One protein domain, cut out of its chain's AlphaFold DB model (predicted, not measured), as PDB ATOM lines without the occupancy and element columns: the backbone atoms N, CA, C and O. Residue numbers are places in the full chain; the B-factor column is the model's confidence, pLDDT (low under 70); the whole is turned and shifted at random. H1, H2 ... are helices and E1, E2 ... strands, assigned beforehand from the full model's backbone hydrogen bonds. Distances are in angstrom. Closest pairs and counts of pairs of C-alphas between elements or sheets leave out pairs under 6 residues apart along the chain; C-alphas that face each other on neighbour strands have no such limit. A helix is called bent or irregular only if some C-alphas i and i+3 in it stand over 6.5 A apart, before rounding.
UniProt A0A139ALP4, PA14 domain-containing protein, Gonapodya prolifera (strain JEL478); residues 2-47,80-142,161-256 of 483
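What this domain is: This is residues 2 to 47, 80 to 142 and 161 to 256 of the 483 residues of the protein "PA14 domain-containing protein" of Gonapodya prolifera (strain JEL478) (UniProt A0A139ALP4). Two antiparallel sheets, E3 E4 E11 E6 E9 and E5 E10 E7 E8, stand face to face as a sandwich and are wound as a jelly roll, one long hairpin folded over both sheets. The small pair E1 E2 and helix H1 lie at one end of the sandwich, near the first residues of E5, and H2 lies at the other, between E9 and E10. The printed part has 205 residues, in the order E1 H1 E2 E3 E4 E5 E6 E7 E8 E9 H2 E10 E11. It is mostly strand, though under half of the residues are in named elements, and residues 5 to 47 are a long stretch without one. The whole is compact, with a radius of gyration of the C-alphas of 17.0 A and spans of 54 by 41 by 32 A.

Where its parts are: E1, residues 2 to 4, begins at C-alpha 2 (16.892, 35.427, -22.049). Then come H1, residues 83 to 90, E2, 98 to 100, E3, 108 to 111, and E4, 116 to 120, 13.0 A long. E5, residues 165 to 175, runs 30.5 A from C-alpha 165 (18.125, 37.293, -27.334). E6, 180 to 185, is 17.3 A long, E7, 189 to 193, 13.7 A, E8, 196 to 202, 14.8 A, and E9, 209 to 214, 17.6 A. H2 is residues 215 to 222. E10, 228 to 238, runs 32.8 A, and E11, 246 to 250, ends at C-alpha 250 (26.060, 15.436, -30.504).

How they stand to each other: The facing parts of the two twisted sheets are 9.3 A apart centre to centre, their strands at 17 degrees. The jelly roll's four nested antiparallel pairs are E4 with E11 (N 117 and O 250, 2.8 A), E5 with E10 (N 167 and O 236, 2.8 A), E6 with E9 (N 181 and O 213, 2.9 A) and the hairpin E7 with E8 (N 189 and O 202, 2.9 A). The closest C-alphas of E8 and E9, those of Cys 200 and Cys 211, are 5.2 A apart. H2 is on the sheet E5 E10 E7 E8 at a height of 6.3 A, over none of its strands. E1 and E2 are antiparallel neighbours (N 3 and O 99, 2.9 A), and the closest C-alphas of E1 and E5, His 3 and Phe 165, are 4.7 A apart. H1 and H2 are irregular: C-alphas 85 and 88 are 7.9 A apart, and C-alphas 217 and 220 are 7.6 A apart. Of the O i to N i+4 pairs, 1 of 4 in H1 and 2 of 4 in H2 are within hydrogen-bond range; of H1's O i to N i+3 pairs, 2 of 5 are.

The domain as a whole: The C-alphas farthest apart, Asp 11 and Thr 113, are 56.3 A apart. Residues 48 to 79 and 143 to 160 are not printed, with C-alpha gaps of 10.3 A and 6.1 A. Of the links printed whole, none is long. Mean pLDDT of the printed part is 77.2; 50 residues are under 70, among them 2 to 25.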
ATOM      1  N   ARG A   2      17.166  34.171 -22.742       68.94
ATOM      2  CA  ARG A   2      16.892  35.427 -22.049       68.94
ATOM      3  C   ARG A   2      16.723  36.537 -23.062       68.94
ATOM      4  O   ARG A   2      17.465  36.619 -24.035       68.94
ATOM      5  N   HIS A   3      15.728  37.376 -22.829       58.53
ATOM      6  CA  HIS A   3      15.546  38.590 -23.601       58.53
ATOM      7  C   HIS A   3      16.009  39.779 -22.759       58.53
ATOM      8  O   HIS A   3      15.426  40.007 -21.695       58.53
ATOM      9  N   PRO A   4      17.015  40.555 -23.186       53.78
ATOM     10  CA  PRO A   4      17.354  41.807 -22.530       53.78
ATOM     11  C   PRO A   4      16.193  42.799 -22.689       53.78
ATOM     12  O   PRO A   4      15.634  42.952 -23.771       53.78
ATOM     13  N   LEU A   5      15.813  43.499 -21.623       44.25
ATOM     14  CA  LEU A   5      14.699  44.462 -21.631       44.25
ATOM     15  C   LEU A   5      14.989  45.743 -22.449       44.25
ATOM     16  O   LEU A   5      14.164  46.649 -22.499       44.25
ATOM     17  N   LEU A   6      16.167  45.843 -23.068       52.16
ATOM     18  CA  LEU A   6      16.821  47.102 -23.422       52.16
ATOM     19  C   LEU A   6      17.130  47.188 -24.923       52.16
ATOM     20  O   LEU A   6      18.282  47.307 -25.335       52.16
ATOM     21  N   THR A   7      16.105  47.139 -25.772       41.34
ATOM     22  CA  THR A   7      16.264  47.469 -27.194       41.34
ATOM     23  C   THR A   7      16.131  48.985 -27.381       41.34
ATOM     24  O   THR A   7      15.022  49.505 -27.379       41.34
ATOM     25  N   ARG A   8      17.270  49.686 -27.511       39.16
ATOM     26  CA  ARG A   8      17.419  51.107 -27.912       39.16
ATOM     27  C   ARG A   8      16.454  52.107 -27.237       39.16
ATOM     28  O   ARG A   8      15.530  52.602 -27.872       39.16
ATOM     29  N   HIS A   9      16.749  52.523 -26.005       31.94
ATOM     30  CA  HIS A   9      16.259  53.810 -25.489       31.94
ATOM     31  C   HIS A   9      17.454  54.770 -25.314       31.94
ATOM     32  O   HIS A   9      18.423  54.368 -24.669       31.94
ATOM     33  N   PRO A  10      17.426  56.008 -25.855       33.25
ATOM     34  CA  PRO A  10      18.543  56.967 -25.778       33.25
ATOM     35  C   PRO A  10      18.966  57.367 -24.355       33.25
ATOM     36  O   PRO A  10      20.063  57.880 -24.166       33.25
ATOM     37  N   ASP A  11      18.115  57.110 -23.360       31.23
ATOM     38  CA  ASP A  11      18.271  57.615 -21.988       31.23
ATOM     39  C   ASP A  11      18.635  56.546 -20.937       31.23
ATOM     40  O   ASP A  11      18.324  56.724 -19.759       31.23
ATOM     41  N   MET A  12      19.269  55.422 -21.306       36.62
ATOM     42  CA  MET A  12      19.701  54.421 -20.311       36.62
ATOM     43  C   MET A  12      21.220  54.141 -20.318       36.62
ATOM     44  O   MET A  12      21.773  53.808 -21.362       36.62
ATOM     45  N   PRO A  13      21.906  54.213 -19.154       37.91
ATOM     46  CA  PRO A  13      23.373  54.191 -19.043       37.91
ATOM     47  C   PRO A  13      24.028  52.793 -19.077       37.91
ATOM     48  O   PRO A  13      25.230  52.688 -18.841       37.91
ATOM     49  N   ARG A  14      23.269  51.709 -19.303       45.41
ATOM     50  CA  ARG A  14      23.771  50.319 -19.304       45.41
ATOM     51  C   ARG A  14      23.222  49.566 -20.515       45.41
ATOM     52  O   ARG A  14      22.133  49.008 -20.452       45.41
ATOM     53  N   LEU A  15      23.947  49.605 -21.628       43.38
ATOM     54  CA  LEU A  15      23.625  48.838 -22.833       43.38
ATOM     55  C   LEU A  15      24.266  47.447 -22.775       43.38
ATOM     56  O   LEU A  15      25.218  47.210 -22.028       43.38
ATOM     57  N   HIS A  16      23.716  46.516 -23.556       48.88
ATOM     58  CA  HIS A  16      24.214  45.148 -23.647       48.88
ATOM     59  C   HIS A  16      25.702  45.139 -24.070       48.88
ATOM     60  O   HIS A  16      26.034  45.787 -25.064       48.88
ATOM     61  N   PRO A  17      26.572  44.371 -23.380       44.97
ATOM     62  CA  PRO A  17      28.024  44.283 -23.599       44.97
ATOM     63  C   PRO A  17      28.489  44.270 -25.044       44.97
ATOM     64  O   PRO A  17      29.468  44.925 -25.383       44.97
ATOM     65  N   ASP A  18      27.759  43.528 -25.865       48.16
ATOM     66  CA  ASP A  18      28.108  43.257 -27.251       48.16
ATOM     67  C   ASP A  18      27.292  44.066 -28.284       48.16
ATOM     68  O   ASP A  18      27.587  44.044 -29.470       48.16
ATOM     69  N   PHE A  19      26.277  44.848 -27.891       49.34
ATOM     70  CA  PHE A  19      25.577  45.716 -28.868       49.34
ATOM     71  C   PHE A  19      26.372  46.998 -29.194       49.34
ATOM     72  O   PHE A  19      25.957  47.778 -30.050       49.34
ATOM     73  N   GLU A  20      27.518  47.206 -28.535       45.19
ATOM     74  CA  GLU A  20      28.475  48.295 -28.789       45.19
ATOM     75  C   GLU A  20      29.733  47.835 -29.557       45.19
ATOM     76  O   GLU A  20      30.597  48.651 -29.887       45.19
ATOM     77  N   LEU A  21      29.852  46.538 -29.856       49.25
ATOM     78  CA  LEU A  21      30.982  45.946 -30.568       49.25
ATOM     79  C   LEU A  21      30.897  46.274 -32.073       49.25
ATOM     80  O   LEU A  21      29.827  46.258 -32.684       49.25
ATOM     81  N   ALA A  22      32.022  46.659 -32.683       44.94
ATOM     82  CA  ALA A  22      32.052  47.096 -34.079       44.94
ATOM     83  C   ALA A  22      31.464  46.016 -35.009       44.94
ATOM     84  O   ALA A  22      31.852  44.855 -34.924       44.94
ATOM     85  N   HIS A  23      30.594  46.417 -35.947       48.91
ATOM     86  CA  HIS A  23      29.999  45.570 -37.001       48.91
ATOM     87  C   HIS A  23      31.041  45.048 -38.025       48.91
ATOM     88  O   HIS A  23      30.734  44.849 -39.201       48.91
ATOM     89  N   SER A  24      32.309  44.893 -37.639       51.12
ATOM     90  CA  SER A  24      33.330  44.297 -38.493       51.12
ATOM     91  C   SER A  24      33.056  42.799 -38.591       51.12
ATOM     92  O   SER A  24      33.300  42.067 -37.634       51.12
ATOM     93  N   GLY A  25      32.502  42.371 -39.726       61.94
ATOM     94  CA  GLY A  25      32.074  40.992 -39.941       61.94
ATOM     95  C   GLY A  25      33.211  39.972 -39.832       61.94
ATOM     96  O   GLY A  25      34.328  40.225 -40.289       61.94
ATOM     97  N   GLY A  26      32.907  38.810 -39.256       73.12
ATOM     98  CA  GLY A  26      33.812  37.666 -39.145       73.12
ATOM     99  C   GLY A  26      33.878  37.068 -37.738       73.12
ATOM    100  O   GLY A  26      33.467  37.686 -36.761       73.12
ATOM    101  N   ILE A  27      34.421  35.851 -37.659       78.44
ATOM    102  CA  ILE A  27      34.610  35.108 -36.406       78.44
ATOM    103  C   ILE A  27      35.736  35.745 -35.588       78.44
ATOM    104  O   ILE A  27      36.842  35.958 -36.095       78.44
ATOM    105  N   GLN A  28      35.479  35.974 -34.305       76.56
ATOM    106  CA  GLN A  28      36.432  36.487 -33.330       76.56
ATOM    107  C   GLN A  28      36.550  35.538 -32.137       76.56
ATOM    108  O   GLN A  28      35.560  35.103 -31.562       76.56
ATOM    109  N   GLN A  29      37.790  35.228 -31.760       80.25
ATOM    110  CA  GLN A  29      38.103  34.322 -30.652       80.25
ATOM    111  C   GLN A  29      38.822  35.069 -29.526       80.25
ATOM    112  O   GLN A  29      39.560  36.035 -29.768       80.25
ATOM    113  N   GLY A  30      38.680  34.566 -28.301       74.38
ATOM    114  CA  GLY A  30      39.323  35.078 -27.092       74.38
ATOM    115  C   GLY A  30      38.525  36.163 -26.373       74.38
ATOM    116  O   GLY A  30      39.075  36.848 -25.510       74.38
ATOM    117  N   TRP A  31      37.250  36.333 -26.727       75.06
ATOM    118  CA  TRP A  31      36.354  37.305 -26.098       75.06
ATOM    119  C   TRP A  31      35.869  36.866 -24.720       75.06
ATOM    120  O   TRP A  31      35.558  37.718 -23.893       75.06
ATOM    121  N   LEU A  32      35.855  35.560 -24.442       78.38
ATOM    122  CA  LEU A  32      35.530  35.025 -23.123       78.38
ATOM    123  C   LEU A  32      36.757  34.505 -22.388       78.38
ATOM    124  O   LEU A  32      37.727  34.019 -22.974       78.38
ATOM    125  N   ALA A  33      36.703  34.612 -21.064       80.81
ATOM    126  CA  ALA A  33      37.677  33.995 -20.191       80.81
ATOM    127  C   ALA A  33      37.688  32.475 -20.409       80.81
ATOM    128  O   ALA A  33      36.651  31.842 -20.595       80.81
ATOM    129  N   GLN A  34      38.875  31.879 -20.310       85.81
ATOM    130  CA  GLN A  34      39.072  30.439 -20.506       85.81
ATOM    131  C   GLN A  34      38.340  29.569 -19.473       85.81
ATOM    132  O   GLN A  34      38.138  28.382 -19.709       85.81
ATOM    133  N   ASN A  35      37.953  30.141 -18.329       86.44
ATOM    134  CA  ASN A  35      37.223  29.444 -17.280       86.44
ATOM    135  C   ASN A  35      35.958  30.223 -16.914       86.44
ATOM    136  O   ASN A  35      35.994  31.449 -16.795       86.44
ATOM    137  N   LEU A  36      34.879  29.492 -16.653       84.62
ATOM    138  CA  LEU A  36      33.723  30.006 -15.938       84.62
ATOM    139  C   LEU A  36      34.112  30.324 -14.490       84.62
ATOM    140  O   LEU A  36      34.989  29.693 -13.895       84.62
ATOM    141  N   LEU A  37      33.407  31.282 -13.896       79.75
ATOM    142  CA  LEU A  37      33.443  31.495 -12.451       79.75
ATOM    143  C   LEU A  37      32.924  30.262 -11.703       79.75
ATOM    144  O   LEU A  37      32.169  29.462 -12.252       79.75
ATOM    145  N   SER A  38      33.234  30.156 -10.407       72.88
ATOM    146  CA  SER A  38      32.680  29.109  -9.529       72.88
ATOM    147  C   SER A  38      31.146  29.089  -9.502       72.88
ATOM    148  O   SER A  38      30.541  28.059  -9.233       72.88
ATOM    149  N   SER A  39      30.512  30.215  -9.823       71.25
ATOM    150  CA  SER A  39      29.067  30.356 -10.003       71.25
ATOM    151  C   SER A  39      28.542  29.842 -11.358       71.25
ATOM    152  O   SER A  39      27.363  30.025 -11.647       71.25
ATOM    153  N   GLY A  40      29.394  29.270 -12.218       74.25
ATOM    154  CA  GLY A  40      29.047  28.814 -13.571       74.25
ATOM    155  C   GLY A  40      28.862  29.948 -14.585       74.25
ATOM    156  O   GLY A  40      28.186  29.767 -15.591       74.25
ATOM    157  N   LYS A  41      29.409  31.137 -14.305       77.31
ATOM    158  CA  LYS A  41      29.204  32.343 -15.122       77.31
ATOM    159  C   LYS A  41      30.342  32.547 -16.110       77.31
ATOM    160  O   LYS A  41      31.507  32.471 -15.715       77.31
ATOM    161  N   ALA A  42      29.998  32.869 -17.351       78.25
ATOM    162  CA  ALA A  42      30.960  33.331 -18.337       78.25
ATOM    163  C   ALA A  42      31.350  34.786 -18.062       78.25
ATOM    164  O   ALA A  42      30.526  35.590 -17.627       78.25
ATOM    165  N   LEU A  43      32.614  35.109 -18.321       76.25
ATOM    166  CA  LEU A  43      33.149  36.459 -18.205       76.25
ATOM    167  C   LEU A  43      33.737  36.883 -19.538       76.25
ATOM    168  O   LEU A  43      34.505  36.125 -20.132       76.25
ATOM    169  N   ALA A  44      33.433  38.106 -19.960       72.00
ATOM    170  CA  ALA A  44      34.154  38.743 -21.047       72.00
ATOM    171  C   ALA A  44      35.601  39.026 -20.615       72.00
ATOM    172  O   ALA A  44      35.861  39.426 -19.475       72.00
ATOM    173  N   THR A  45      36.558  38.828 -21.516       65.31
ATOM    174  CA  THR A  45      37.926  39.294 -21.300       65.31
ATOM    175  C   THR A  45      37.954  40.815 -21.476       65.31
ATOM    176  O   THR A  45      37.416  41.337 -22.455       65.31
ATOM    177  N   PRO A  46      38.572  41.577 -20.553       54.25
ATOM    178  CA  PRO A  46      38.871  42.977 -20.811       54.25
ATOM    179  C   PRO A  46      39.772  43.030 -22.045       54.25
ATOM    180  O   PRO A  46      40.806  42.361 -22.079       54.25
ATOM    181  N   TYR A  47      39.354  43.771 -23.067       46.22
ATOM    182  CA  TYR A  47      39.977  43.790 -24.388       46.22
ATOM    183  C   TYR A  47      41.520  43.848 -24.324       46.22
ATOM    184  O   TYR A  47      42.102  44.844 -23.889       46.22
ATOM    185  N   TYR A  80      33.861  53.496 -26.526       39.34
ATOM    186  CA  TYR A  80      34.274  52.096 -26.622       39.34
ATOM    187  C   TYR A  80      34.067  51.353 -25.296       39.34
ATOM    188  O   TYR A  80      34.833  51.516 -24.349       39.34
ATOM    189  N   PHE A  81      33.047  50.486 -25.304       47.81
ATOM    190  CA  PHE A  81      32.810  49.341 -24.418       47.81
ATOM    191  C   PHE A  81      32.547  49.631 -22.939       47.81
ATOM    192  O   PHE A  81      33.422  49.474 -22.082       47.81
ATOM    193  N   HIS A  82      31.285  49.889 -22.606       44.91
ATOM    194  CA  HIS A  82      30.847  49.895 -21.206       44.91
ATOM    195  C   HIS A  82      30.365  48.537 -20.686       44.91
ATOM    196  O   HIS A  82      30.345  48.332 -19.472       44.91
ATOM    197  N   GLY A  83      29.985  47.595 -21.553       51.12
ATOM    198  CA  GLY A  83      29.237  46.433 -21.074       51.12
ATOM    199  C   GLY A  83      30.036  45.161 -20.763       51.12
ATOM    200  O   GLY A  83      29.454  44.238 -20.212       51.12
ATOM    201  N   TRP A  84      31.358  45.093 -20.980       55.50
ATOM    202  CA  TRP A  84      32.164  43.931 -20.540       55.50
ATOM    203  C   TRP A  84      32.066  43.673 -19.021       55.50
ATOM    204  O   TRP A  84      32.104  42.523 -18.590       55.50
ATOM    205  N   LEU A  85      31.873  44.734 -18.223       55.88
ATOM    206  CA  LEU A  85      31.639  44.666 -16.771       55.88
ATOM    207  C   LEU A  85      30.309  43.997 -16.390       55.88
ATOM    208  O   LEU A  85      30.150  43.602 -15.241       55.88
ATOM    209  N   TYR A  86      29.371  43.895 -17.333       63.28
ATOM    210  CA  TYR A  86      28.000  43.421 -17.124       63.28
ATOM    211  C   TYR A  86      27.661  42.225 -18.033       63.28
ATOM    212  O   TYR A  86      26.492  41.893 -18.229       63.28
ATOM    213  N   PHE A  87      28.675  41.576 -18.622       71.94
ATOM    214  CA  PHE A  87      28.487  40.439 -19.534       71.94
ATOM    215  C   PHE A  87      27.802  39.255 -18.861       71.94
ATOM    216  O   PHE A  87      26.975  38.580 -19.467       71.94
ATOM    217  N   ASP A  88      28.099  39.009 -17.592       71.44
ATOM    218  CA  ASP A  88      27.488  37.902 -16.877       71.44
ATOM    219  C   ASP A  88      25.991  38.153 -16.609       71.44
ATOM    220  O   ASP A  88      25.214  37.195 -16.592       71.44
ATOM    221  N   GLU A  89      25.570  39.414 -16.448       74.56
ATOM    222  CA  GLU A  89      24.188  39.798 -16.130       74.56
ATOM    223  C   GLU A  89      23.198  39.433 -17.248       74.56
ATOM    224  O   GLU A  89      22.051  39.109 -16.942       74.56
ATOM    225  N   VAL A  90      23.616  39.421 -18.523       73.44
ATOM    226  CA  VAL A  90      22.735  39.104 -19.674       73.44
ATOM    227  C   VAL A  90      22.508  37.603 -19.891       73.44
ATOM    228  O   VAL A  90      21.544  37.210 -20.550       73.44
ATOM    229  N   TYR A  91      23.346  36.758 -19.285       77.69
ATOM    230  CA  TYR A  91      23.185  35.298 -19.242       77.69
ATOM    231  C   TYR A  91      22.648  34.813 -17.887       77.69
ATOM    232  O   TYR A  91      22.640  33.617 -17.612       77.69
ATOM    233  N   GLN A  92      22.177  35.715 -17.027       77.12
ATOM    234  CA  GLN A  92      21.603  35.390 -15.721       77.12
ATOM    235  C   GLN A  92      20.242  36.020 -15.547       77.12
ATOM    236  O   GLN A  92      19.992  37.069 -16.119       77.12
ATOM    237  N   ASP A  93      19.394  35.420 -14.716       79.50
ATOM    238  CA  ASP A  93      18.102  36.004 -14.355       79.50
ATOM    239  C   ASP A  93      18.343  37.231 -13.475       79.50
ATOM    240  O   ASP A  93      18.409  37.149 -12.248       79.50
ATOM    241  N   THR A  94      18.531  38.373 -14.125       75.50
ATOM    242  CA  THR A  94      18.875  39.628 -13.469       75.50
ATOM    243  C   THR A  94      17.641  40.525 -13.510       75.50
ATOM    244  O   THR A  94      17.258  40.976 -14.599       75.50
ATOM    245  N   PRO A  95      16.988  40.783 -12.355       75.00
ATOM    246  CA  PRO A  95      15.796  41.617 -12.298       75.00
ATOM    247  C   PRO A  95      16.010  42.944 -13.022       75.00
ATOM    248  O   PRO A  95      17.032  43.600 -12.834       75.00
ATOM    249  N   TYR A  96      15.034  43.339 -13.842       67.31
ATOM    250  CA  TYR A  96      15.049  44.582 -14.627       67.31
ATOM    251  C   TYR A  96      16.114  44.675 -15.735       67.31
ATOM    252  O   TYR A  96      16.138  45.678 -16.445       67.31
ATOM    253  N   ILE A  97      16.929  43.639 -15.951       69.50
ATOM    254  CA  ILE A  97      17.889  43.569 -17.065       69.50
ATOM    255  C   ILE A  97      17.403  42.609 -18.148       69.50
ATOM    256  O   ILE A  97      17.473  42.934 -19.333       69.50
ATOM    257  N   ASN A  98      16.869  41.448 -17.768       72.94
ATOM    258  CA  ASN A  98      16.345  40.474 -18.718       72.94
ATOM    259  C   ASN A  98      15.161  39.674 -18.167       72.94
ATOM    260  O   ASN A  98      14.855  39.708 -16.976       72.94
ATOM    261  N   ILE A  99      14.491  38.966 -19.074       76.50
ATOM    262  CA  ILE A  99      13.447  37.992 -18.761       76.50
ATOM    263  C   ILE A  99      13.867  36.628 -19.295       76.50
ATOM    264  O   ILE A  99      14.230  36.501 -20.467       76.50
ATOM    265  N   LEU A 100      13.779  35.608 -18.441       84.19
ATOM    266  CA  LEU A 100      13.966  34.213 -18.817       84.19
ATOM    267  C   LEU A 100      12.717  33.666 -19.517       84.19
ATOM    268  O   LEU A 100      11.628  33.631 -18.947       84.19
ATOM    269  N   TYR A 101      12.919  33.149 -20.721       84.00
ATOM    270  CA  TYR A 101      11.963  32.337 -21.458       84.00
ATOM    271  C   TYR A 101      12.491  30.896 -21.528       84.00
ATOM    272  O   TYR A 101      13.520  30.645 -22.180       84.00
ATOM    273  N   PRO A 102      11.847  29.939 -20.835       83.81
ATOM    274  CA  PRO A 102      12.216  28.533 -20.924       83.81
ATOM    275  C   PRO A 102      11.863  27.999 -22.314       83.81
ATOM    276  O   PRO A 102      10.765  28.217 -22.821       83.81
ATOM    277  N   VAL A 103      12.819  27.316 -22.941       80.94
ATOM    278  CA  VAL A 103      12.693  26.780 -24.300       80.94
ATOM    279  C   VAL A 103      13.241  25.364 -24.295       80.94
ATOM    280  O   VAL A 103      14.367  25.140 -23.853       80.94
ATOM    281  N   THR A 104      12.457  24.427 -24.816       82.31
ATOM    282  CA  THR A 104      12.871  23.033 -24.985       82.31
ATOM    283  C   THR A 104      13.433  22.835 -26.387       82.31
ATOM    284  O   THR A 104      12.753  23.123 -27.372       82.31
ATOM    285  N   LEU A 105      14.661  22.318 -26.487       81.81
ATOM    286  CA  LEU A 105      15.217  21.842 -27.752       81.81
ATOM    287  C   LEU A 105      15.058  20.331 -27.849       81.81
ATOM    288  O   LEU A 105      15.633  19.590 -27.057       81.81
ATOM    289  N   ASN A 106      14.311  19.885 -28.853       82.62
ATOM    290  CA  ASN A 106      14.140  18.468 -29.137       82.62
ATOM    291  C   ASN A 106      15.171  18.046 -30.183       82.62
ATOM    292  O   ASN A 106      15.035  18.385 -31.359       82.62
ATOM    293  N   LEU A 107      16.200  17.319 -29.757       86.81
ATOM    294  CA  LEU A 107      17.145  16.703 -30.681       86.81
ATOM    295  C   LEU A 107      16.581  15.357 -31.148       86.81
ATOM    296  O   LEU A 107      16.065  14.577 -30.348       86.81
ATOM    297  N   THR A 108      16.702  15.066 -32.437       87.69
ATOM    298  CA  THR A 108      16.252  13.804 -33.030       87.69
ATOM    299  C   THR A 108      17.436  12.884 -33.286       87.69
ATOM    300  O   THR A 108      18.521  13.341 -33.649       87.69
ATOM    301  N   LEU A 109      17.249  11.576 -33.094       85.94
ATOM    302  CA  LEU A 109      18.272  10.587 -33.431       85.94
ATOM    303  C   LEU A 109      18.502  10.610 -34.949       85.94
ATOM    304  O   LEU A 109      17.607  10.266 -35.718       85.94
ATOM    305  N   SER A 110      19.696  11.017 -35.377       89.12
ATOM    306  CA  SER A 110      20.072  11.084 -36.793       89.12
ATOM    307  C   SER A 110      20.812   9.832 -37.258       89.12
ATOM    308  O   SER A 110      20.723   9.466 -38.429       89.12
ATOM    309  N   ASN A 111      21.524   9.153 -36.352       85.25
ATOM    310  CA  ASN A 111      22.239   7.916 -36.647       85.25
ATOM    311  C   ASN A 111      22.258   6.987 -35.425       85.25
ATOM    312  O   ASN A 111      22.943   7.251 -34.437       85.25
ATOM    313  N   ALA A 112      21.532   5.869 -35.523       79.81
ATOM    314  CA  ALA A 112      21.438   4.864 -34.464       79.81
ATOM    315  C   ALA A 112      22.744   4.083 -34.235       79.81
ATOM    316  O   ALA A 112      22.981   3.613 -33.129       79.81
ATOM    317  N   THR A 113      23.607   3.963 -35.251       78.94
ATOM    318  CA  THR A 113      24.882   3.229 -35.133       78.94
ATOM    319  C   THR A 113      25.885   4.007 -34.291       78.94
ATOM    320  O   THR A 113      26.621   3.426 -33.502       78.94
ATOM    321  N   THR A 114      25.917   5.330 -34.458       79.88
ATOM    322  CA  THR A 114      26.843   6.221 -33.746       79.88
ATOM    323  C   THR A 114      26.207   6.902 -32.532       79.88
ATOM    324  O   THR A 114      26.869   7.706 -31.881       79.88
ATOM    325  N   GLY A 115      24.926   6.634 -32.245       84.19
ATOM    326  CA  GLY A 115      24.182   7.283 -31.159       84.19
ATOM    327  C   GLY A 115      24.131   8.807 -31.294       84.19
ATOM    328  O   GLY A 115      24.236   9.521 -30.303       84.19
ATOM    329  N   THR A 116      24.060   9.325 -32.524       89.56
ATOM    330  CA  THR A 116      24.164  10.766 -32.792       89.56
ATOM    331  C   THR A 116      22.789  11.410 -32.899       89.56
ATOM    332  O   THR A 116      21.930  10.945 -33.649       89.56
ATOM    333  N   TYR A 117      22.613  12.520 -32.190       91.81
ATOM    334  CA  TYR A 117      21.400  13.320 -32.128       91.81
ATOM    335  C   TYR A 117      21.623  14.696 -32.758       91.81
ATOM    336  O   TYR A 117      22.710  15.269 -32.648       91.81
ATOM    337  N   VAL A 118      20.600  15.231 -33.426       92.56
ATOM    338  CA  VAL A 118      20.666  16.504 -34.150       92.56
ATOM    339  C   VAL A 118      19.471  17.386 -33.812       92.56
ATOM    340  O   VAL A 118      18.326  16.951 -33.852       92.56
ATOM    341  N   TYR A 119      19.748  18.656 -33.543       91.56
ATOM    342  CA  TYR A 119      18.792  19.748 -33.689       91.56
ATOM    343  C   TYR A 119      19.286  20.637 -34.828       91.56
ATOM    344  O   TYR A 119      20.464  20.985 -34.835       91.56
ATOM    345  N   ASP A 120      18.426  21.001 -35.778       91.31
ATOM    346  CA  ASP A 120      18.803  21.804 -36.947       91.31
ATOM    347  C   ASP A 120      17.721  22.843 -37.266       91.31
ATOM    348  O   ASP A 120      16.665  22.505 -37.803       91.31
ATOM    349  N   SER A 121      17.987  24.116 -36.954       87.44
ATOM    350  CA  SER A 121      17.034  25.209 -37.196       87.44
ATOM    351  C   SER A 121      16.800  25.519 -38.680       87.44
ATOM    352  O   SER A 121      15.890  26.278 -39.016       87.44
ATOM    353  N   SER A 122      17.592  24.946 -39.596       82.00
ATOM    354  CA  SER A 122      17.355  25.091 -41.037       82.00
ATOM    355  C   SER A 122      16.172  24.252 -41.533       82.00
ATOM    356  O   SER A 122      15.642  24.525 -42.616       82.00
ATOM    357  N   VAL A 123      15.738  23.264 -40.746       78.12
ATOM    358  CA  VAL A 123      14.542  22.469 -41.020       78.12
ATOM    359  C   VAL A 123      13.310  23.262 -40.591       78.12
ATOM    360  O   VAL A 123      13.268  23.829 -39.503       78.12
ATOM    361  N   THR A 124      12.298  23.303 -41.456       71.50
ATOM    362  CA  THR A 124      11.028  23.966 -41.151       71.50
ATOM    363  C   THR A 124      10.317  23.249 -39.998       71.50
ATOM    364  O   THR A 124      10.065  22.047 -40.083       71.50
ATOM    365  N   ASP A 125       9.981  23.975 -38.931       62.84
ATOM    366  CA  ASP A 125       9.251  23.440 -37.781       62.84
ATOM    367  C   ASP A 125       7.776  23.122 -38.113       62.84
ATOM    368  O   ASP A 125       7.258  23.480 -39.174       62.84
ATOM    369  N   ALA A 126       7.069  22.451 -37.195       59.97
ATOM    370  CA  ALA A 126       5.663  22.056 -37.377       59.97
ATOM    371  C   ALA A 126       4.701  23.246 -37.583       59.97
ATOM    372  O   ALA A 126       3.590  23.076 -38.081       59.97
ATOM    373  N   SER A 127       5.134  24.453 -37.223       57.06
ATOM    374  CA  SER A 127       4.436  25.722 -37.439       57.06
ATOM    375  C   SER A 127       4.830  26.417 -38.751       57.06
ATOM    376  O   SER A 127       4.428  27.555 -38.988       57.06
ATOM    377  N   GLY A 128       5.602  25.757 -39.620       61.75
ATOM    378  CA  GLY A 128       6.007  26.290 -40.920       61.75
ATOM    379  C   GLY A 128       7.148  27.310 -40.854       61.75
ATOM    380  O   GLY A 128       7.383  28.023 -41.830       61.75
ATOM    381  N   ARG A 129       7.854  27.425 -39.721       64.50
ATOM    382  CA  ARG A 129       8.907  28.431 -39.500       64.50
ATOM    383  C   ARG A 129      10.292  27.827 -39.722       64.50
ATOM    384  O   ARG A 129      10.534  26.685 -39.358       64.50
ATOM    385  N   LYS A 130      11.206  28.612 -40.289       74.69
ATOM    386  CA  LYS A 130      12.612  28.252 -40.523       74.69
ATOM    387  C   LYS A 130      13.516  29.259 -39.807       74.69
ATOM    388  O   LYS A 130      13.196  30.447 -39.809       74.69
ATOM    389  N   GLY A 131      14.631  28.794 -39.253       79.38
ATOM    390  CA  GLY A 131      15.554  29.588 -38.438       79.38
ATOM    391  C   GLY A 131      15.299  29.441 -36.937       79.38
ATOM    392  O   GLY A 131      14.284  28.885 -36.510       79.38
ATOM    393  N   PHE A 132      16.250  29.901 -36.128       84.81
ATOM    394  CA  PHE A 132      16.232  29.716 -34.684       84.81
ATOM    395  C   PHE A 132      15.590  30.887 -33.951       84.81
ATOM    396  O   PHE A 132      16.251  31.758 -33.403       84.81
ATOM    397  N   PHE A 133      14.264  30.873 -33.896       81.19
ATOM    398  CA  PHE A 133      13.508  31.983 -33.330       81.19
ATOM    399  C   PHE A 133      12.597  31.558 -32.169       81.19
ATOM    400  O   PHE A 133      11.366  31.590 -32.271       81.19
ATOM    401  N   PRO A 134      13.179  31.116 -31.042       80.25
ATOM    402  CA  PRO A 134      12.421  30.513 -29.950       80.25
ATOM    403  C   PRO A 134      11.564  31.513 -29.153       80.25
ATOM    404  O   PRO A 134      10.701  31.094 -28.385       80.25
ATOM    405  N   VAL A 135      11.790  32.819 -29.330       76.69
ATOM    406  CA  VAL A 135      11.142  33.918 -28.585       76.69
ATOM    407  C   VAL A 135      10.335  34.872 -29.481       76.69
ATOM    408  O   VAL A 135       9.901  35.934 -29.038       76.69
ATOM    409  N   ASP A 136      10.047  34.482 -30.726       74.50
ATOM    410  CA  ASP A 136       9.212  35.264 -31.664       74.50
ATOM    411  C   ASP A 136       7.817  35.605 -31.137       74.50
ATOM    412  O   ASP A 136       7.213  36.598 -31.525       74.50
ATOM    413  N   SER A 137       7.261  34.755 -30.282       68.44
ATOM    414  CA  SER A 137       5.927  34.940 -29.703       68.44
ATOM    415  C   SER A 137       5.979  35.405 -28.250       68.44
ATOM    416  O   SER A 137       4.950  35.454 -27.578       68.44
ATOM    417  N   SER A 138       7.174  35.638 -27.704       62.81
ATOM    418  CA  SER A 138       7.392  35.809 -26.268       62.81
ATOM    419  C   SER A 138       8.683  36.591 -26.033       62.81
ATOM    420  O   SER A 138       9.756  36.009 -26.002       62.81
ATOM    421  N   GLY A 139       8.593  37.913 -25.891       59.88
ATOM    422  CA  GLY A 139       9.767  38.775 -25.734       59.88
ATOM    423  C   GLY A 139       9.490  40.222 -26.131       59.88
ATOM    424  O   GLY A 139       8.411  40.537 -26.634       59.88
ATOM    425  N   TYR A 140      10.473  41.093 -25.906       54.25
ATOM    426  CA  TYR A 140      10.500  42.450 -26.467       54.25
ATOM    427  C   TYR A 140      11.171  42.405 -27.859       54.25
ATOM    428  O   TYR A 140      11.437  41.323 -28.368       54.25
ATOM    429  N   GLY A 141      11.386  43.528 -28.549       52.81
ATOM    430  CA  GLY A 141      12.183  43.521 -29.792       52.81
ATOM    431  C   GLY A 141      11.559  42.848 -31.028       52.81
ATOM    432  O   GLY A 141      12.232  42.751 -32.053       52.81
ATOM    433  N   LEU A 142      10.280  42.441 -30.991       52.25
ATOM    434  CA  LEU A 142       9.512  42.213 -32.223       52.25
ATOM    435  C   LEU A 142       9.552  43.514 -33.010       52.25
ATOM    436  O   LEU A 142       9.190  44.553 -32.461       52.25
ATOM    437  N   ARG A 161      10.342  38.595 -36.566       72.00
ATOM    438  CA  ARG A 161      11.373  37.740 -35.952       72.00
ATOM    439  C   ARG A 161      12.137  38.461 -34.844       72.00
ATOM    440  O   ARG A 161      12.419  39.653 -34.968       72.00
ATOM    441  N   ASN A 162      12.469  37.739 -33.782       71.50
ATOM    442  CA  ASN A 162      13.261  38.230 -32.666       71.50
ATOM    443  C   ASN A 162      14.737  37.862 -32.864       71.50
ATOM    444  O   ASN A 162      15.097  36.694 -32.778       71.50
ATOM    445  N   PHE A 163      15.571  38.873 -33.103       74.69
ATOM    446  CA  PHE A 163      17.031  38.764 -33.199       74.69
ATOM    447  C   PHE A 163      17.711  39.480 -32.026       74.69
ATOM    448  O   PHE A 163      18.698  40.180 -32.209       74.69
ATOM    449  N   ALA A 164      17.091  39.488 -30.851       74.00
ATOM    450  CA  ALA A 164      17.577  40.237 -29.702       74.00
ATOM    451  C   ALA A 164      17.481  39.368 -28.451       74.00
ATOM    452  O   ALA A 164      16.810  39.718 -27.483       74.00
ATOM    453  N   PHE A 165      18.142  38.213 -28.465       78.19
ATOM    454  CA  PHE A 165      18.125  37.293 -27.334       78.19
ATOM    455  C   PHE A 165      19.495  36.683 -27.065       78.19
ATOM    456  O   PHE A 165      20.329  36.542 -27.952       78.19
ATOM    457  N   THR A 166      19.696  36.272 -25.818       81.88
ATOM    458  CA  THR A 166      20.796  35.400 -25.422       81.88
ATOM    459  C   THR A 166      20.274  33.986 -25.191       81.88
ATOM    460  O   THR A 166      19.178  33.748 -24.662       81.88
ATOM    461  N   ALA A 167      21.071  33.016 -25.611       85.19
ATOM    462  CA  ALA A 167      20.829  31.602 -25.441       85.19
ATOM    463  C   ALA A 167      21.788  31.037 -24.405       85.19
ATOM    464  O   ALA A 167      22.980  31.330 -24.399       85.19
ATOM    465  N   GLU A 168      21.251  30.194 -23.535       87.25
ATOM    466  CA  GLU A 168      22.043  29.411 -22.609       87.25
ATOM    467  C   GLU A 168      21.392  28.045 -22.434       87.25
ATOM    468  O   GLU A 168      20.210  27.946 -22.095       87.25
ATOM    469  N   PHE A 169      22.194  27.007 -22.642       87.25
ATOM    470  CA  PHE A 169      21.851  25.618 -22.398       87.25
ATOM    471  C   PHE A 169      22.869  25.027 -21.439       87.25
ATOM    472  O   PHE A 169      24.069  25.053 -21.705       87.25
ATOM    473  N   ARG A 170      22.377  24.488 -20.325       87.00
ATOM    474  CA  ARG A 170      23.191  23.828 -19.305       87.00
ATOM    475  C   ARG A 170      22.682  22.416 -19.116       87.00
ATOM    476  O   ARG A 170      21.488  22.235 -18.886       87.00
ATOM    477  N   TYR A 171      23.569  21.434 -19.170       86.12
ATOM    478  CA  TYR A 171      23.217  20.071 -18.791       86.12
ATOM    479  C   TYR A 171      24.422  19.314 -18.239       86.12
ATOM    480  O   TYR A 171      25.574  19.590 -18.581       86.12
ATOM    481  N   LYS A 172      24.130  18.358 -17.356       88.69
ATOM    482  CA  LYS A 172      25.100  17.386 -16.852       88.69
ATOM    483  C   LYS A 172      25.156  16.210 -17.804       88.69
ATOM    484  O   LYS A 172      24.105  15.769 -18.254       88.69
ATOM    485  N   PHE A 173      26.339  15.676 -18.054       90.31
ATOM    486  CA  PHE A 173      26.541  14.480 -18.866       90.31
ATOM    487  C   PHE A 173      27.542  13.541 -18.195       90.31
ATOM    488  O   PHE A 173      28.393  13.987 -17.423       90.31
ATOM    489  N   PHE A 174      27.451  12.247 -18.492       86.94
ATOM    490  CA  PHE A 174      28.401  11.242 -18.018       86.94
ATOM    491  C   PHE A 174      29.374  10.889 -19.140       86.94
ATOM    492  O   PHE A 174      28.960  10.387 -20.178       86.94
ATOM    493  N   TYR A 175      30.661  11.168 -18.942       91.31
ATOM    494  CA  TYR A 175      31.687  10.946 -19.957       91.31
ATOM    495  C   TYR A 175      32.140   9.481 -19.965       91.31
ATOM    496  O   TYR A 175      32.760   9.022 -19.004       91.31
ATOM    497  N   ARG A 176      31.845   8.752 -21.042       88.81
ATOM    498  CA  ARG A 176      32.154   7.328 -21.262       88.81
ATOM    499  C   ARG A 176      33.339   7.116 -22.214       88.81
ATOM    500  O   ARG A 176      33.938   6.044 -22.182       88.81
ATOM    501  N   GLY A 177      33.714   8.130 -22.993       90.81
ATOM    502  CA  GLY A 177      34.759   8.046 -24.013       90.81
ATOM    503  C   GLY A 177      34.166   7.937 -25.419       90.81
ATOM    504  O   GLY A 177      33.202   7.205 -25.644       90.81
ATOM    505  N   GLY A 178      34.766   8.646 -26.377       91.25
ATOM    506  CA  GLY A 178      34.364   8.644 -27.785       91.25
ATOM    507  C   GLY A 178      33.220   9.596 -28.149       91.25
ATOM    508  O   GLY A 178      32.852   9.676 -29.323       91.25
ATOM    509  N   GLU A 179      32.647  10.337 -27.197       94.62
ATOM    510  CA  GLU A 179      31.567  11.270 -27.500       94.62
ATOM    511  C   GLU A 179      32.062  12.520 -28.234       94.62
ATOM    512  O   GLU A 179      33.137  13.071 -27.964       94.62
ATOM    513  N   VAL A 180      31.228  12.996 -29.155       95.50
ATOM    514  CA  VAL A 180      31.508  14.145 -30.014       95.50
ATOM    515  C   VAL A 180      30.399  15.172 -29.906       95.50
ATOM    516  O   VAL A 180      29.226  14.833 -29.740       95.50
ATOM    517  N   PHE A 181      30.779  16.434 -30.044       95.94
ATOM    518  CA  PHE A 181      29.874  17.567 -30.079       95.94
ATOM    519  C   PHE A 181      30.241  18.470 -31.247       95.94
ATOM    520  O   PHE A 181      31.413  18.743 -31.504       95.94
ATOM    521  N   SER A 182      29.228  18.957 -31.945       95.12
ATOM    522  CA  SER A 182      29.345  19.964 -32.979       95.12
ATOM    523  C   SER A 182      28.219  20.961 -32.819       95.12
ATOM    524  O   SER A 182      27.064  20.576 -32.625       95.12
ATOM    525  N   PHE A 183      28.542  22.236 -32.963       92.56
ATOM    526  CA  PHE A 183      27.540  23.281 -32.968       92.56
ATOM    527  C   PHE A 183      27.811  24.304 -34.064       92.56
ATOM    528  O   PHE A 183      28.963  24.581 -34.404       92.56
ATOM    529  N   SER A 184      26.736  24.807 -34.664       91.44
ATOM    530  CA  SER A 184      26.794  25.802 -35.721       91.44
ATOM    531  C   SER A 184      25.798  26.925 -35.480       91.44
ATOM    532  O   SER A 184      24.625  26.652 -35.215       91.44
ATOM    533  N   GLY A 185      26.276  28.161 -35.622       89.12
ATOM    534  CA  GLY A 185      25.485  29.387 -35.544       89.12
ATOM    535  C   GLY A 185      26.130  30.537 -36.313       89.12
ATOM    536  O   GLY A 185      27.265  30.405 -36.775       89.12
ATOM    537  N   ASP A 186      25.386  31.615 -36.529       81.50
ATOM    538  CA  ASP A 186      25.726  32.788 -37.355       81.50
ATOM    539  C   ASP A 186      25.860  34.090 -36.541       81.50
ATOM    540  O   ASP A 186      25.657  35.195 -37.037       81.50
ATOM    541  N   ASP A 187      26.229  33.953 -35.276       80.50
ATOM    542  CA  ASP A 187      26.614  35.040 -34.384       80.50
ATOM    543  C   ASP A 187      27.406  34.410 -33.221       80.50
ATOM    544  O   ASP A 187      27.919  33.292 -33.335       80.50
ATOM    545  N   ASP A 188      27.453  35.101 -32.093       82.62
ATOM    546  CA  ASP A 188      28.089  34.688 -30.856       82.62
ATOM    547  C   ASP A 188      27.763  33.258 -30.404       82.62
ATOM    548  O   ASP A 188      26.620  32.893 -30.103       82.62
ATOM    549  N   LEU A 189      28.823  32.474 -30.231       87.25
ATOM    550  CA  LEU A 189      28.765  31.104 -29.762       87.25
ATOM    551  C   LEU A 189      30.000  30.745 -28.937       87.25
ATOM    552  O   LEU A 189      31.132  30.747 -29.424       87.25
ATOM    553  N   TRP A 190      29.751  30.273 -27.717       89.88
ATOM    554  CA  TRP A 190      30.750  29.616 -26.887       89.88
ATOM    555  C   TRP A 190      30.249  28.314 -26.266       89.88
ATOM    556  O   TRP A 190      29.104  28.210 -25.820       89.88
ATOM    557  N   VAL A 191      31.132  27.315 -26.184       94.06
ATOM    558  CA  VAL A 191      30.852  26.059 -25.474       94.06
ATOM    559  C   VAL A 191      31.904  25.822 -24.409       94.06
ATOM    560  O   VAL A 191      33.099  25.778 -24.711       94.06
ATOM    561  N   PHE A 192      31.448  25.601 -23.178       94.94
ATOM    562  CA  PHE A 192      32.281  25.213 -22.050       94.94
ATOM    563  C   PHE A 192      32.000  23.771 -21.644       94.94
ATOM    564  O   PHE A 192      30.847  23.345 -21.570       94.94
ATOM    565  N   VAL A 193      33.058  23.043 -21.305       96.12
ATOM    566  CA  VAL A 193      32.997  21.699 -20.726       96.12
ATOM    567  C   VAL A 193      33.750  21.712 -19.406       96.12
ATOM    568  O   VAL A 193      34.878  22.190 -19.334       96.12
ATOM    569  N   ASN A 194      33.128  21.219 -18.336       95.25
ATOM    570  CA  ASN A 194      33.715  21.228 -16.992       95.25
ATOM    571  C   ASN A 194      34.237  22.626 -16.579       95.25
ATOM    572  O   ASN A 194      35.336  22.780 -16.046       95.25
ATOM    573  N   GLY A 195      33.462  23.663 -16.914       92.44
ATOM    574  CA  GLY A 195      33.787  25.058 -16.617       92.44
ATOM    575  C   GLY A 195      34.899  25.676 -17.467       92.44
ATOM    576  O   GLY A 195      35.294  26.798 -17.173       92.44
ATOM    577  N   LYS A 196      35.402  24.997 -18.501       93.94
ATOM    578  CA  LYS A 196      36.500  25.473 -19.356       93.94
ATOM    579  C   LYS A 196      36.063  25.633 -20.806       93.94
ATOM    580  O   LYS A 196      35.302  24.806 -21.300       93.94
ATOM    581  N   LEU A 197      36.515  26.705 -21.453       92.81
ATOM    582  CA  LEU A 197      36.166  27.033 -22.834       92.81
ATOM    583  C   LEU A 197      36.790  26.015 -23.798       92.81
ATOM    584  O   LEU A 197      37.984  25.725 -23.726       92.81
ATOM    585  N   THR A 198      35.978  25.481 -24.707       94.00
ATOM    586  CA  THR A 198      36.421  24.509 -25.717       94.00
ATOM    587  C   THR A 198      36.915  25.209 -26.990       94.00
ATOM    588  O   THR A 198      36.998  26.432 -27.060       94.00
ATOM    589  N   ALA A 199      37.202  24.443 -28.049       86.06
ATOM    590  CA  ALA A 199      37.500  24.998 -29.374       86.06
ATOM    591  C   ALA A 199      36.307  25.740 -30.022       86.06
ATOM    592  O   ALA A 199      36.479  26.416 -31.035       86.06
ATOM    593  N   CYS A 200      35.104  25.611 -29.461       90.56
ATOM    594  CA  CYS A 200      33.937  26.398 -29.836       90.56
ATOM    595  C   CYS A 200      33.980  27.771 -29.157       90.56
ATOM    596  O   CYS A 200      33.354  27.977 -28.119       90.56
ATOM    597  N   ASP A 201      34.745  28.675 -29.761       88.56
ATOM    598  CA  ASP A 201      34.839  30.099 -29.435       88.56
ATOM    599  C   ASP A 201      34.655  30.863 -30.747       88.56
ATOM    600  O   ASP A 201      35.612  31.075 -31.496       88.56
ATOM    601  N   LEU A 202      33.391  31.113 -31.083       85.12
ATOM    602  CA  LEU A 202      32.936  31.739 -32.319       85.12
ATOM    603  C   LEU A 202      32.169  33.016 -31.951       85.12
ATOM    604  O   LEU A 202      30.951  33.066 -32.045       85.12
ATOM    605  N   GLY A 203      32.879  34.016 -31.429       79.88
ATOM    606  CA  GLY A 203      32.299  35.325 -31.139       79.88
ATOM    607  C   GLY A 203      32.182  36.203 -32.385       79.88
ATOM    608  O   GLY A 203      32.893  36.008 -33.375       79.88
ATOM    609  N   GLY A 204      31.352  37.234 -32.297       74.06
ATOM    610  CA  GLY A 204      31.206  38.281 -33.299       74.06
ATOM    611  C   GLY A 204      30.193  37.963 -34.395       74.06
ATOM    612  O   GLY A 204      29.767  36.832 -34.595       74.06
ATOM    613  N   LEU A 205      29.827  38.998 -35.151       75.56
ATOM    614  CA  LEU A 205      28.824  38.895 -36.207       75.56
ATOM    615  C   LEU A 205      29.401  38.195 -37.451       75.56
ATOM    616  O   LEU A 205      30.243  38.768 -38.154       75.56
ATOM    617  N   HIS A 206      28.946  36.983 -37.766       80.31
ATOM    618  CA  HIS A 206      29.470  36.198 -38.891       80.31
ATOM    619  C   HIS A 206      28.406  35.332 -39.573       80.31
ATOM    620  O   HIS A 206      27.421  34.957 -38.976       80.31
ATOM    621  N   SER A 207      28.606  34.920 -40.827       83.50
ATOM    622  CA  SER A 207      27.750  33.871 -41.412       83.50
ATOM    623  C   SER A 207      27.840  32.568 -40.608       83.50
ATOM    624  O   SER A 207      28.840  32.360 -39.921       83.50
ATOM    625  N   ALA A 208      26.876  31.656 -40.768       87.06
ATOM    626  CA  ALA A 208      26.882  30.354 -40.099       87.06
ATOM    627  C   ALA A 208      28.265  29.681 -40.129       87.06
ATOM    628  O   ALA A 208      28.780  29.312 -41.188       87.06
ATOM    629  N   ALA A 209      28.859  29.534 -38.953       89.75
ATOM    630  CA  ALA A 209      30.130  28.872 -38.726       89.75
ATOM    631  C   ALA A 209      29.892  27.614 -37.896       89.75
ATOM    632  O   ALA A 209      28.906  27.525 -37.166       89.75
ATOM    633  N   THR A 210      30.764  26.619 -38.024       93.38
ATOM    634  CA  THR A 210      30.667  25.364 -37.272       93.38
ATOM    635  C   THR A 210      31.934  25.157 -36.464       93.38
ATOM    636  O   THR A 210      33.040  25.321 -36.976       93.38
ATOM    637  N   CYS A 211      31.766  24.736 -35.219       93.19
ATOM    638  CA  CYS A 211      32.832  24.218 -34.380       93.19
ATOM    639  C   CYS A 211      32.493  22.785 -33.956       93.19
ATOM    640  O   CYS A 211      31.321  22.425 -33.813       93.19
ATOM    641  N   SER A 212      33.520  21.965 -33.741       95.69
ATOM    642  CA  SER A 212      33.346  20.589 -33.277       95.69
ATOM    643  C   SER A 212      34.505  20.164 -32.386       95.69
ATOM    644  O   SER A 212      35.642  20.599 -32.576       95.69
ATOM    645  N   PHE A 213      34.233  19.273 -31.440       96.00
ATOM    646  CA  PHE A 213      35.249  18.628 -30.618       96.00
ATOM    647  C   PHE A 213      34.813  17.217 -30.211       96.00
ATOM    648  O   PHE A 213      33.625  16.919 -30.094       96.00
ATOM    649  N   ALA A 214      35.797  16.352 -29.970       97.12
ATOM    650  CA  ALA A 214      35.612  15.093 -29.258       97.12
ATOM    651  C   ALA A 214      36.002  15.297 -27.791       97.12
ATOM    652  O   ALA A 214      37.017  15.948 -27.523       97.12
ATOM    653  N   LEU A 215      35.242  14.734 -26.848       97.00
ATOM    654  CA  LEU A 215      35.562  14.842 -25.418       97.00
ATOM    655  C   LEU A 215      36.922  14.216 -25.076       97.00
ATOM    656  O   LEU A 215      37.635  14.728 -24.214       97.00
ATOM    657  N   ASP A 216      37.325  13.185 -25.819       97.38
ATOM    658  CA  ASP A 216      38.636  12.537 -25.701       97.38
ATOM    659  C   ASP A 216      39.791  13.529 -25.894       97.38
ATOM    660  O   ASP A 216      40.776  13.501 -25.156       97.38
ATOM    661  N   ASN A 217      39.634  14.495 -26.804       97.50
ATOM    662  CA  ASN A 217      40.644  15.528 -27.048       97.50
ATOM    663  C   ASN A 217      40.702  16.579 -25.926       97.50
ATOM    664  O   ASN A 217      41.645  17.370 -25.864       97.50
ATOM    665  N   LEU A 218      39.702  16.611 -25.039       96.81
ATOM    666  CA  LEU A 218      39.600  17.569 -23.941       96.81
ATOM    667  C   LEU A 218      40.071  17.000 -22.595       96.81
ATOM    668  O   LEU A 218      40.188  17.765 -21.642       96.81
ATOM    669  N   GLN A 219      40.395  15.705 -22.493       96.75
ATOM    670  CA  GLN A 219      40.757  15.051 -21.223       96.75
ATOM    671  C   GLN A 219      41.811  15.817 -20.414       96.75
ATOM    672  O   GLN A 219      41.579  16.166 -19.256       96.75
ATOM    673  N   SER A 220      42.945  16.147 -21.039       95.88
ATOM    674  CA  SER A 220      44.048  16.839 -20.354       95.88
ATOM    675  C   SER A 220      43.760  18.323 -20.107       95.88
ATOM    676  O   SER A 220      44.059  18.844 -19.037       95.88
ATOM    677  N   SER A 221      43.173  19.027 -21.078       95.25
ATOM    678  CA  SER A 221      42.939  20.474 -20.976       95.25
ATOM    679  C   SER A 221      41.763  20.812 -20.052       95.25
ATOM    680  O   SER A 221      41.804  21.819 -19.341       95.25
ATOM    681  N   HIS A 222      40.750  19.945 -19.995       96.38
ATOM    682  CA  HIS A 222      39.496  20.149 -19.266       96.38
ATOM    683  C   HIS A 222      39.356  19.252 -18.028       96.38
ATOM    684  O   HIS A 222      38.323  19.284 -17.363       96.38
ATOM    685  N   ASN A 223      40.415  18.520 -17.659       96.62
ATOM    686  CA  ASN A 223      40.447  17.600 -16.516       96.62
ATOM    687  C   ASN A 223      39.322  16.552 -16.569       96.62
ATOM    688  O   ASN A 223      38.659  16.298 -15.563       96.62
ATOM    689  N   LEU A 224      39.086  15.972 -17.748       96.62
ATOM    690  CA  LEU A 224      38.080  14.928 -17.921       96.62
ATOM    691  C   LEU A 224      38.712  13.554 -17.724       96.62
ATOM    692  O   LEU A 224      39.762  13.229 -18.266       96.62
ATOM    693  N   THR A 225      38.019  12.740 -16.949       95.50
ATOM    694  CA  THR A 225      38.280  11.325 -16.698       95.50
ATOM    695  C   THR A 225      37.036  10.544 -17.086       95.50
ATOM    696  O   THR A 225      35.932  10.950 -16.716       95.50
ATOM    697  N   VAL A 226      37.223   9.440 -17.806       88.75
ATOM    698  CA  VAL A 226      36.148   8.508 -18.174       88.75
ATOM    699  C   VAL A 226      35.439   7.987 -16.916       88.75
ATOM    700  O   VAL A 226      36.049   7.839 -15.855       88.75
ATOM    701  N   ASN A 227      34.146   7.704 -17.042       80.75
ATOM    702  CA  ASN A 227      33.237   7.268 -15.985       80.75
ATOM    703  C   ASN A 227      33.010   8.312 -14.881       80.75
ATOM    704  O   ASN A 227      32.940   7.991 -13.692       80.75
ATOM    705  N   ARG A 228      32.907   9.585 -15.270       85.88
ATOM    706  CA  ARG A 228      32.580  10.701 -14.371       85.88
ATOM    707  C   ARG A 228      31.574  11.642 -15.024       85.88
ATOM    708  O   ARG A 228      31.543  11.777 -16.245       85.88
ATOM    709  N   ALA A 229      30.780  12.305 -14.187       88.62
ATOM    710  CA  ALA A 229      29.838  13.326 -14.620       88.62
ATOM    711  C   ALA A 229      30.500  14.709 -14.692       88.62
ATOM    712  O   ALA A 229      31.271  15.074 -13.801       88.62
ATOM    713  N   TYR A 230      30.153  15.482 -15.719       93.44
ATOM    714  CA  TYR A 230      30.617  16.851 -15.945       93.44
ATOM    715  C   TYR A 230      29.463  17.739 -16.415       93.44
ATOM    716  O   TYR A 230      28.411  17.249 -16.822       93.44
ATOM    717  N   ASP A 231      29.664  19.053 -16.365       92.19
ATOM    718  CA  ASP A 231      28.714  20.037 -16.882       92.19
ATOM    719  C   ASP A 231      29.141  20.533 -18.272       92.19
ATOM    720  O   ASP A 231      30.324  20.803 -18.507       92.19
ATOM    721  N   MET A 232      28.174  20.698 -19.176       93.00
ATOM    722  CA  MET A 232      28.331  21.425 -20.436       93.00
ATOM    723  C   MET A 232      27.475  22.692 -20.417       93.00
ATOM    724  O   MET A 232      26.311  22.658 -20.013       93.00
ATOM    725  N   TYR A 233      28.055  23.792 -20.897       92.31
ATOM    726  CA  TYR A 233      27.376  25.066 -21.111       92.31
ATOM    727  C   TYR A 233      27.511  25.433 -22.585       92.31
ATOM    728  O   TYR A 233      28.629  25.552 -23.079       92.31
ATOM    729  N   VAL A 234      26.394  25.628 -23.278       90.81
ATOM    730  CA  VAL A 234      26.355  26.227 -24.616       90.81
ATOM    731  C   VAL A 234      25.708  27.588 -24.456       90.81
ATOM    732  O   VAL A 234      24.545  27.668 -24.057       90.81
ATOM    733  N   ILE A 235      26.460  28.648 -24.722       86.75
ATOM    734  CA  ILE A 235      25.973  30.020 -24.626       86.75
ATOM    735  C   ILE A 235      26.170  30.736 -25.953       86.75
ATOM    736  O   ILE A 235      27.107  30.443 -26.692       86.75
ATOM    737  N   GLY A 236      25.284  31.670 -26.248       85.44
ATOM    738  CA  GLY A 236      25.380  32.489 -27.446       85.44
ATOM    739  C   GLY A 236      24.424  33.664 -27.404       85.44
ATOM    740  O   GLY A 236      23.566  33.748 -26.523       85.44
ATOM    741  N   ALA A 237      24.548  34.556 -28.370       81.19
ATOM    742  CA  ALA A 237      23.624  35.659 -28.573       81.19
ATOM    743  C   ALA A 237      23.207  35.688 -30.037       81.19
ATOM    744  O   ALA A 237      23.990  35.341 -30.909       81.19
ATOM    745  N   GLU A 238      21.965  36.079 -30.288       79.62
ATOM    746  CA  GLU A 238      21.453  36.298 -31.632       79.62
ATOM    747  C   GLU A 238      21.218  37.792 -31.824       79.62
ATOM    748  O   GLU A 238      20.459  38.398 -31.060       79.62
ATOM    749  N   ARG A 239      21.893  38.360 -32.826       73.31
ATOM    750  CA  ARG A 239      21.816  39.754 -33.293       73.31
ATOM    751  C   ARG A 239      21.936  39.852 -34.815       73.31
ATOM    752  O   ARG A 239      21.843  40.950 -35.378       73.31
ATOM    753  N   HIS A 240      22.156  38.740 -35.506       69.75
ATOM    754  CA  HIS A 240      22.345  38.683 -36.939       69.75
ATOM    755  C   HIS A 240      21.010  38.858 -37.663       69.75
ATOM    756  O   HIS A 240      20.328  37.936 -38.068       69.75
ATOM    757  N   THR A 241      20.622  40.106 -37.911       68.88
ATOM    758  CA  THR A 241      19.304  40.449 -38.499       68.88
ATOM    759  C   THR A 241      19.022  39.903 -39.914       68.88
ATOM    760  O   THR A 241      17.967  40.189 -40.484       68.88
ATOM    761  N   THR A 242      19.942  39.132 -40.507       66.88
ATOM    762  CA  THR A 242      19.813  38.547 -41.852       66.88
ATOM    763  C   THR A 242      19.637  37.018 -41.847       66.88
ATOM    764  O   THR A 242      19.240  36.444 -42.869       66.88
ATOM    765  N   GLY A 243      19.839  36.360 -40.700       71.94
ATOM    766  CA  GLY A 243      19.700  34.915 -40.511       71.94
ATOM    767  C   GLY A 243      19.751  34.541 -39.028       71.94
ATOM    768  O   GLY A 243      20.254  35.305 -38.231       71.94
ATOM    769  N   SER A 244      19.175  33.400 -38.653       81.06
ATOM    770  CA  SER A 244      19.380  32.852 -37.307       81.06
ATOM    771  C   SER A 244      19.569  31.348 -37.410       81.06
ATOM    772  O   SER A 244      18.621  30.568 -37.595       81.06
ATOM    773  N   ASN A 245      20.829  30.937 -37.403       86.50
ATOM    774  CA  ASN A 245      21.273  29.569 -37.550       86.50
ATOM    775  C   ASN A 245      21.619  28.993 -36.177       86.50
ATOM    776  O   ASN A 245      22.358  29.571 -35.394       86.50
ATOM    777  N   PHE A 246      21.084  27.811 -35.887       89.44
ATOM    778  CA  PHE A 246      21.350  27.111 -34.640       89.44
ATOM    779  C   PHE A 246      21.228  25.616 -34.896       89.44
ATOM    780  O   PHE A 246      20.134  25.084 -35.114       89.44
ATOM    781  N   LYS A 247      22.364  24.926 -34.903       92.31
ATOM    782  CA  LYS A 247      22.416  23.486 -35.140       92.31
ATOM    783  C   LYS A 247      23.335  22.815 -34.141       92.31
ATOM    784  O   LYS A 247      24.528  23.086 -34.155       92.31
ATOM    785  N   ILE A 248      22.801  21.893 -33.342       93.06
ATOM    786  CA  ILE A 248      23.579  21.000 -32.472       93.06
ATOM    787  C   ILE A 248      23.621  19.621 -33.127       93.06
ATOM    788  O   ILE A 248      22.603  19.110 -33.584       93.06
ATOM    789  N   THR A 249      24.791  18.994 -33.166       94.75
ATOM    790  CA  THR A 249      24.967  17.574 -33.490       94.75
ATOM    791  C   THR A 249      25.849  16.955 -32.416       94.75
ATOM    792  O   THR A 249      26.974  17.403 -32.227       94.75
ATOM    793  N   THR A 250      25.354  15.966 -31.679       94.19
ATOM    794  CA  THR A 250      26.060  15.436 -30.504       94.19
ATOM    795  C   THR A 250      25.781  13.954 -30.283       94.19
ATOM    796  O   THR A 250      24.680  13.486 -30.565       94.19
ATOM    797  N   SER A 251      26.765  13.218 -29.768       92.81
ATOM    798  CA  SER A 251      26.551  11.916 -29.114       92.81
ATOM    799  C   SER A 251      26.645  11.998 -27.587       92.81
ATOM    800  O   SER A 251      26.430  11.004 -26.899       92.81
ATOM    801  N   ILE A 252      26.940  13.183 -27.043       91.31
ATOM    802  CA  ILE A 252      26.898  13.443 -25.604       91.31
ATOM    803  C   ILE A 252      25.434  13.494 -25.180       91.31
ATOM    804  O   ILE A 252      24.683  14.367 -25.621       91.31
ATOM    805  N   LEU A 253      25.057  12.559 -24.316       82.50
ATOM    806  CA  LEU A 253      23.737  12.497 -23.708       82.50
ATOM    807  C   LEU A 253      23.780  13.074 -22.295       82.50
ATOM    808  O   LEU A 253      24.830  13.014 -21.642       82.50
ATOM    809  N   PRO A 254      22.663  13.623 -21.793       81.44
ATOM    810  CA  PRO A 254      22.590  14.012 -20.399       81.44
ATOM    811  C   PRO A 254      22.842  12.817 -19.464       81.44
ATOM    812  O   PRO A 254      22.731  11.657 -19.859       81.44
ATOM    813  N   SER A 255      23.248  13.106 -18.228       81.06
ATOM    814  CA  SER A 255      23.517  12.077 -17.224       81.06
ATOM    815  C   SER A 255      22.256  11.268 -16.943       81.06
ATOM    816  O   SER A 255      21.189  11.857 -16.795       81.06
ATOM    817  N   ASN A 256      22.431   9.954 -16.814       81.31
ATOM    818  CA  ASN A 256      21.356   9.024 -16.499       81.31
ATOM    819  C   ASN A 256      20.803   9.275 -15.085       81.31
ATOM    820  O   ASN A 256      21.585   9.505 -14.152       81.31
TER     821      ASN A 256